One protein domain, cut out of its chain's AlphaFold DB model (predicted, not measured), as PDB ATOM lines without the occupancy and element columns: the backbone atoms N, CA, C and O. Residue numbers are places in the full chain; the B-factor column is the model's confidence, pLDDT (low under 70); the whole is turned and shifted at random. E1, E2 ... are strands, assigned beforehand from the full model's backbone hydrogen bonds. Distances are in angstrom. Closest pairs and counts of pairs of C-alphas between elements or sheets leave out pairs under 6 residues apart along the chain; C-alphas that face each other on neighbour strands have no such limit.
ATOM      1  N   ALA A   2      94.198 -18.196  -5.018       90.69
ATOM      2  CA  ALA A   2      93.623 -17.112  -5.815       90.69
ATOM      3  C   ALA A   2      94.698 -16.078  -6.166       90.69
ATOM      4  O   ALA A   2      95.614 -15.860  -5.373       90.69
ATOM      5  N   TYR A   3      94.580 -15.472  -7.345       90.75
ATOM      6  CA  TYR A   3      95.429 -14.377  -7.802       90.75
ATOM      7  C   TYR A   3      94.598 -13.113  -7.937       90.75
ATOM      8  O   TYR A   3      93.464 -13.166  -8.404       90.75
ATOM      9  N   LYS A   4      95.189 -11.986  -7.546       91.19
ATOM     10  CA  LYS A   4      94.644 -10.660  -7.810       91.19
ATOM     11  C   LYS A   4      95.288 -10.122  -9.086       91.19
ATOM     12  O   LYS A   4      96.512 -10.011  -9.138       91.19
ATOM     13  N   LEU A   5      94.486  -9.840 -10.104       89.94
ATOM     14  CA  LEU A   5      94.919  -9.236 -11.361       89.94
ATOM     15  C   LEU A   5      94.798  -7.713 -11.276       89.94
ATOM     16  O   LEU A   5      94.004  -7.181 -10.510       89.94
ATOM     17  N   ILE A   6      95.602  -6.999 -12.061       90.56
ATOM     18  CA  ILE A   6      95.443  -5.554 -12.234       90.56
ATOM     19  C   ILE A   6      94.548  -5.371 -13.455       90.56
ATOM     20  O   ILE A   6      94.997  -5.585 -14.580       90.56
ATOM     21  N   LEU A   7      93.279  -5.041 -13.219       89.00
ATOM     22  CA  LEU A   7      92.311  -4.815 -14.286       89.00
ATOM     23  C   LEU A   7      92.316  -3.336 -14.726       89.00
ATOM     24  O   LEU A   7      92.491  -2.449 -13.887       89.00
ATOM     25  N   PRO A   8      92.129  -3.053 -16.027       86.44
ATOM     26  CA  PRO A   8      91.907  -1.698 -16.525       86.44
ATOM     27  C   PRO A   8      90.603  -1.106 -15.972       86.44
ATOM     28  O   PRO A   8      89.689  -1.832 -15.585       86.44
ATOM     29  N   GLN A   9      90.500   0.226 -15.959       84.38
ATOM     30  CA  GLN A   9      89.366   0.942 -15.359       84.38
ATOM     31  C   GLN A   9      88.017   0.572 -15.999       84.38
ATOM     32  O   GLN A   9      87.001   0.524 -15.304       84.38
ATOM     33  N   GLN A  10      88.018   0.246 -17.294       81.50
ATOM     34  CA  GLN A  10      86.843  -0.234 -18.030       81.50
ATOM     35  C   GLN A  10      86.263  -1.537 -17.450       81.50
ATOM     36  O   GLN A  10      85.075  -1.791 -17.583       81.50
ATOM     37  N   LEU A  11      87.081  -2.340 -16.757       84.56
ATOM     38  CA  LEU A  11      86.690  -3.590 -16.098       84.56
ATOM     39  C   LEU A  11      86.499  -3.432 -14.585       84.56
ATOM     40  O   LEU A  11      86.516  -4.420 -13.858       84.56
ATOM     41  N   SER A  12      86.321  -2.209 -14.082       84.88
ATOM     42  CA  SER A  12      86.195  -1.951 -12.637       84.88
ATOM     43  C   SER A  12      85.013  -2.662 -11.964       84.88
ATOM     44  O   SER A  12      85.067  -2.919 -10.762       84.88
ATOM     45  N   HIS A  13      83.977  -3.023 -12.728       84.56
ATOM     46  CA  HIS A  13      82.836  -3.813 -12.254       84.56
ATOM     47  C   HIS A  13      83.151  -5.314 -12.109       84.56
ATOM     48  O   HIS A  13      82.423  -6.037 -11.431       84.56
ATOM     49  N   VAL A  14      84.240  -5.794 -12.715       86.94
ATOM     50  CA  VAL A  14      84.668  -7.193 -12.644       86.94
ATOM     51  C   VAL A  14      85.530  -7.405 -11.402       86.94
ATOM     52  O   VAL A  14      86.445  -6.634 -11.109       86.94
ATOM     53  N   HIS A  15      85.272  -8.490 -10.672       88.50
ATOM     54  CA  HIS A  15      86.122  -8.878  -9.552       88.50
ATOM     55  C   HIS A  15      87.544  -9.192 -10.027       88.50
ATOM     56  O   HIS A  15      87.759 -10.063 -10.865       88.50
ATOM     57  N   ASP A  16      88.524  -8.521  -9.433       89.56
ATOM     58  CA  ASP A  16      89.933  -8.645  -9.801       89.56
ATOM     59  C   ASP A  16      90.632  -9.872  -9.186       89.56
ATOM     60  O   ASP A  16      91.785 -10.159  -9.507       89.56
ATOM     61  N   VAL A  17      89.944 -10.631  -8.329       92.12
ATOM     62  CA  VAL A  17      90.458 -11.854  -7.698       92.12
ATOM     63  C   VAL A  17      89.889 -13.097  -8.380       92.12
ATOM     64  O   VAL A  17      88.704 -13.397  -8.262       92.12
ATOM     65  N   PHE A  18      90.763 -13.884  -9.007       90.81
ATOM     66  CA  PHE A  18      90.405 -15.108  -9.725       90.81
ATOM     67  C   PHE A  18      90.986 -16.341  -9.035       90.81
ATOM     68  O   PHE A  18      92.164 -16.382  -8.664       90.81
ATOM     69  N   HIS A  19      90.175 -17.390  -8.877       91.19
ATOM     70  CA  HIS A  19      90.676 -18.670  -8.382       91.19
ATOM     71  C   HIS A  19      91.486 -19.376  -9.476       91.19
ATOM     72  O   HIS A  19      91.071 -19.417 -10.630       91.19
ATOM     73  N   VAL A  20      92.616 -19.998  -9.127       86.56
ATOM     74  CA  VAL A  20      93.504 -20.661 -10.108       86.56
ATOM     75  C   VAL A  20      92.778 -21.720 -10.938       86.56
ATOM     76  O   VAL A  20      93.079 -21.885 -12.112       86.56
ATOM     77  N   SER A  21      91.782 -22.403 -10.363       87.50
ATOM     78  CA  SER A  21      90.985 -23.401 -11.092       87.50
ATOM     79  C   SER A  21      90.059 -22.809 -12.162       87.50
ATOM     80  O   SER A  21      89.539 -23.564 -12.976       87.50
ATOM     81  N   MET A  22      89.805 -21.497 -12.136       85.75
ATOM     82  CA  MET A  22      89.017 -20.794 -13.154       85.75
ATOM     83  C   MET A  22      89.879 -20.385 -14.352       85.75
ATOM     84  O   MET A  22      89.355 -20.183 -15.443       85.75
ATOM     85  N   LEU A  23      91.198 -20.282 -14.167       84.00
ATOM     86  CA  LEU A  23      92.118 -19.864 -15.217       84.00
ATOM     87  C   LEU A  23      92.416 -21.041 -16.149       84.00
ATOM     88  O   LEU A  23      92.899 -22.091 -15.724       84.00
ATOM     89  N   ARG A  24      92.150 -20.852 -17.441       82.88
ATOM     90  CA  ARG A  24      92.543 -21.788 -18.498       82.88
ATOM     91  C   ARG A  24      93.782 -21.260 -19.203       82.88
ATOM     92  O   ARG A  24      93.942 -20.055 -19.378       82.88
ATOM     93  N   LYS A  25      94.667 -22.168 -19.616       81.25
ATOM     94  CA  LYS A  25      95.816 -21.801 -20.444       81.25
ATOM     95  C   LYS A  25      95.295 -21.333 -21.804       81.25
ATOM     96  O   LYS A  25      94.750 -22.141 -22.546       81.25
ATOM     97  N   CYS A  26      95.480 -20.053 -22.102       76.06
ATOM     98  CA  CYS A  26      95.236 -19.489 -23.422       76.06
ATOM     99  C   CYS A  26      96.555 -19.475 -24.205       76.06
ATOM    100  O   CYS A  26      97.595 -19.088 -23.664       76.06
ATOM    101  N   ILE A  27      96.531 -19.947 -25.451       80.00
ATOM    102  CA  ILE A  27      97.606 -19.706 -26.415       80.00
ATOM    103  C   ILE A  27      97.160 -18.458 -27.161       80.00
ATOM    104  O   ILE A  27      96.098 -18.481 -27.768       80.00
ATOM    105  N   LEU A  28      97.912 -17.367 -27.023       73.75
ATOM    106  CA  LEU A  28      97.524 -16.084 -27.595       73.75
ATOM    107  C   LEU A  28      97.539 -16.189 -29.124       73.75
ATOM    108  O   LEU A  28      98.619 -16.226 -29.717       73.75
ATOM    109  N   ASP A  29      96.358 -16.234 -29.730       75.75
ATOM    110  CA  ASP A  29      96.184 -15.920 -31.141       75.75
ATOM    111  C   ASP A  29      95.984 -14.399 -31.266       75.75
ATOM    112  O   ASP A  29      95.149 -13.842 -30.544       75.75
ATOM    113  N   PRO A  30      96.766 -13.684 -32.098       72.56
ATOM    114  CA  PRO A  30      96.589 -12.251 -32.315       72.56
ATOM    115  C   PRO A  30      95.168 -11.843 -32.717       72.56
ATOM    116  O   PRO A  30      94.792 -10.697 -32.483       72.56
ATOM    117  N   THR A  31      94.389 -12.747 -33.307       69.81
ATOM    118  CA  THR A  31      93.021 -12.469 -33.757       69.81
ATOM    119  C   THR A  31      91.996 -12.438 -32.625       69.81
ATOM    120  O   THR A  31      90.958 -11.800 -32.762       69.81
ATOM    121  N   TRP A  32      92.320 -13.021 -31.468       70.38
ATOM    122  CA  TRP A  32      91.497 -12.967 -30.253       70.38
ATOM    123  C   TRP A  32      91.725 -11.704 -29.416       70.38
ATOM    124  O   TRP A  32      91.108 -11.525 -28.361       70.38
ATOM    125  N   VAL A  33      92.654 -10.835 -29.824       73.06
ATOM    126  CA  VAL A  33      92.927  -9.589 -29.107       73.06
ATOM    127  C   VAL A  33      91.901  -8.544 -29.520       73.06
ATOM    128  O   VAL A  33      92.005  -7.933 -30.580       73.06
ATOM    129  N   VAL A  34      90.927  -8.320 -28.647       74.19
ATOM    130  CA  VAL A  34      89.913  -7.274 -28.804       74.19
ATOM    131  C   VAL A  34      90.339  -6.036 -28.014       74.19
ATOM    132  O   VAL A  34      90.796  -6.158 -26.872       74.19
ATOM    133  N   ASP A  35      90.196  -4.842 -28.599       74.00
ATOM    134  CA  ASP A  35      90.365  -3.605 -27.835       74.00
ATOM    135  C   ASP A  35      89.184  -3.457 -26.866       74.00
ATOM    136  O   ASP A  35      88.015  -3.508 -27.244       74.00
ATOM    137  N   LEU A  36      89.493  -3.235 -25.591       72.31
ATOM    138  CA  LEU A  36      88.496  -2.974 -24.557       72.31
ATOM    139  C   LEU A  36      87.709  -1.679 -24.801       72.31
ATOM    140  O   LEU A  36      86.709  -1.457 -24.130       72.31
ATOM    141  N   GLN A  37      88.156  -0.810 -25.711       69.44
ATOM    142  CA  GLN A  37      87.368   0.338 -26.167       69.44
ATOM    143  C   GLN A  37      86.180  -0.057 -27.053       69.44
ATOM    144  O   GLN A  37      85.164   0.635 -27.020       69.44
ATOM    145  N   ASP A  38      86.287  -1.160 -27.797       69.44
ATOM    146  CA  ASP A  38      85.233  -1.640 -28.701       69.44
ATOM    147  C   ASP A  38      84.224  -2.555 -27.981       69.44
ATOM    148  O   ASP A  38      83.120  -2.800 -28.470       69.44
ATOM    149  N   VAL A  39      84.572  -3.032 -26.780       75.69
ATOM    150  CA  VAL A  39      83.741  -3.913 -25.950       75.69
ATOM    151  C   VAL A  39      83.006  -3.090 -24.895       75.69
ATOM    152  O   VAL A  39      83.590  -2.641 -23.908       75.69
ATOM    153  N   HIS A  40      81.693  -2.938 -25.060       74.88
ATOM    154  CA  HIS A  40      80.846  -2.340 -24.030       74.88
ATOM    155  C   HIS A  40      80.499  -3.391 -22.970       74.88
ATOM    156  O   HIS A  40      79.737  -4.321 -23.229       74.88
ATOM    157  N   ILE A  41      81.042  -3.231 -21.765       80.50
ATOM    158  CA  ILE A  41      80.694  -4.061 -20.609       80.50
ATOM    159  C   ILE A  41      79.748  -3.261 -19.729       80.50
ATOM    160  O   ILE A  41      80.053  -2.133 -19.340       80.50
ATOM    161  N   SER A  42      78.580  -3.828 -19.455       81.88
ATOM    162  CA  SER A  42      77.560  -3.189 -18.632       81.88
ATOM    163  C   SER A  42      77.930  -3.222 -17.145       81.88
ATOM    164  O   SER A  42      78.821  -3.954 -16.707       81.88
ATOM    165  N   GLU A  43      77.233  -2.423 -16.337       81.44
ATOM    166  CA  GLU A  43      77.509  -2.280 -14.899       81.44
ATOM    167  C   GLU A  43      77.333  -3.589 -14.106       81.44
ATOM    168  O   GLU A  43      77.964  -3.774 -13.064       81.44
ATOM    169  N   ASP A  44      76.509  -4.514 -14.604       83.94
ATOM    170  CA  ASP A  44      76.329  -5.871 -14.075       83.94
ATOM    171  C   ASP A  44      77.408  -6.859 -14.562       83.94
ATOM    172  O   ASP A  44      77.262  -8.069 -14.392       83.94
ATOM    173  N   ALA A  45      78.503  -6.346 -15.138       82.50
ATOM    174  CA  ALA A  45      79.595  -7.114 -15.731       82.50
ATOM    175  C   ALA A  45      79.132  -8.071 -16.846       82.50
ATOM    176  O   ALA A  45      79.777  -9.092 -17.105       82.50
ATOM    177  N   SER A  46      78.017  -7.742 -17.506       82.94
ATOM    178  CA  SER A  46      77.539  -8.463 -18.680       82.94
ATOM    179  C   SER A  46      78.173  -7.895 -19.953       82.94
ATOM    180  O   SER A  46      78.585  -6.735 -20.016       82.94
ATOM    181  N   TYR A  47      78.274  -8.741 -20.968       82.94
ATOM    182  CA  TYR A  47      78.748  -8.380 -22.293       82.94
ATOM    183  C   TYR A  47      77.775  -8.980 -23.302       82.94
ATOM    184  O   TYR A  47      77.448 -10.167 -23.218       82.94
ATOM    185  N   VAL A  48      77.273  -8.144 -24.207       81.38
ATOM    186  CA  VAL A  48      76.335  -8.549 -25.253       81.38
ATOM    187  C   VAL A  48      77.105  -8.623 -26.561       81.38
ATOM    188  O   VAL A  48      77.670  -7.627 -27.003       81.38
TER     189      VAL A  48
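Overview. This is residues 2 to 48 of the 88 residues of an uncharacterized protein of Vitis vinifera (UniProt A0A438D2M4). With little regular structure, the printed part is a loose, open ring with an empty middle: residues 2 to 19 make one side as a long hairpin with E1 and E2 at its open end, and residues 20 to 48 swing round the opening and come back near the hairpin's turn. Of its 47 residues, two named strands, E1 then E2, hold 6, an antiparallel sheet in the order E1 - E2, class all strand, with no named helix. It is loose, radius of gyration of the C-alphas 12.1 A, spanning 27 by 25 by 18 A.

Arrangement. Start at E1, residues 2 to 4, and look across to E2, residues 17 to 19: they form a hairpin, antiparallel at 155 degrees. C-alphas 3 and 18 face each other at 5.4 A; N 3 and O 18 are within hydrogen-bond range at 2.9 A.

Along the chain. Find C-alpha 2 at (93.623, -17.112, -5.815); E1 runs 6.8 A to C-alpha 4. E2 runs 6.9 A, ending at C-alpha 19, (90.676, -18.670, -8.382).

Size, cuts and confidence. C-alphas 27 and 43 are farthest apart, 29.0 A. The printed part has no cut; the 12-residue link is long. Residues 24 to 35 stand free. Look for pLDDT under 70 at residues 31, 37 and 38.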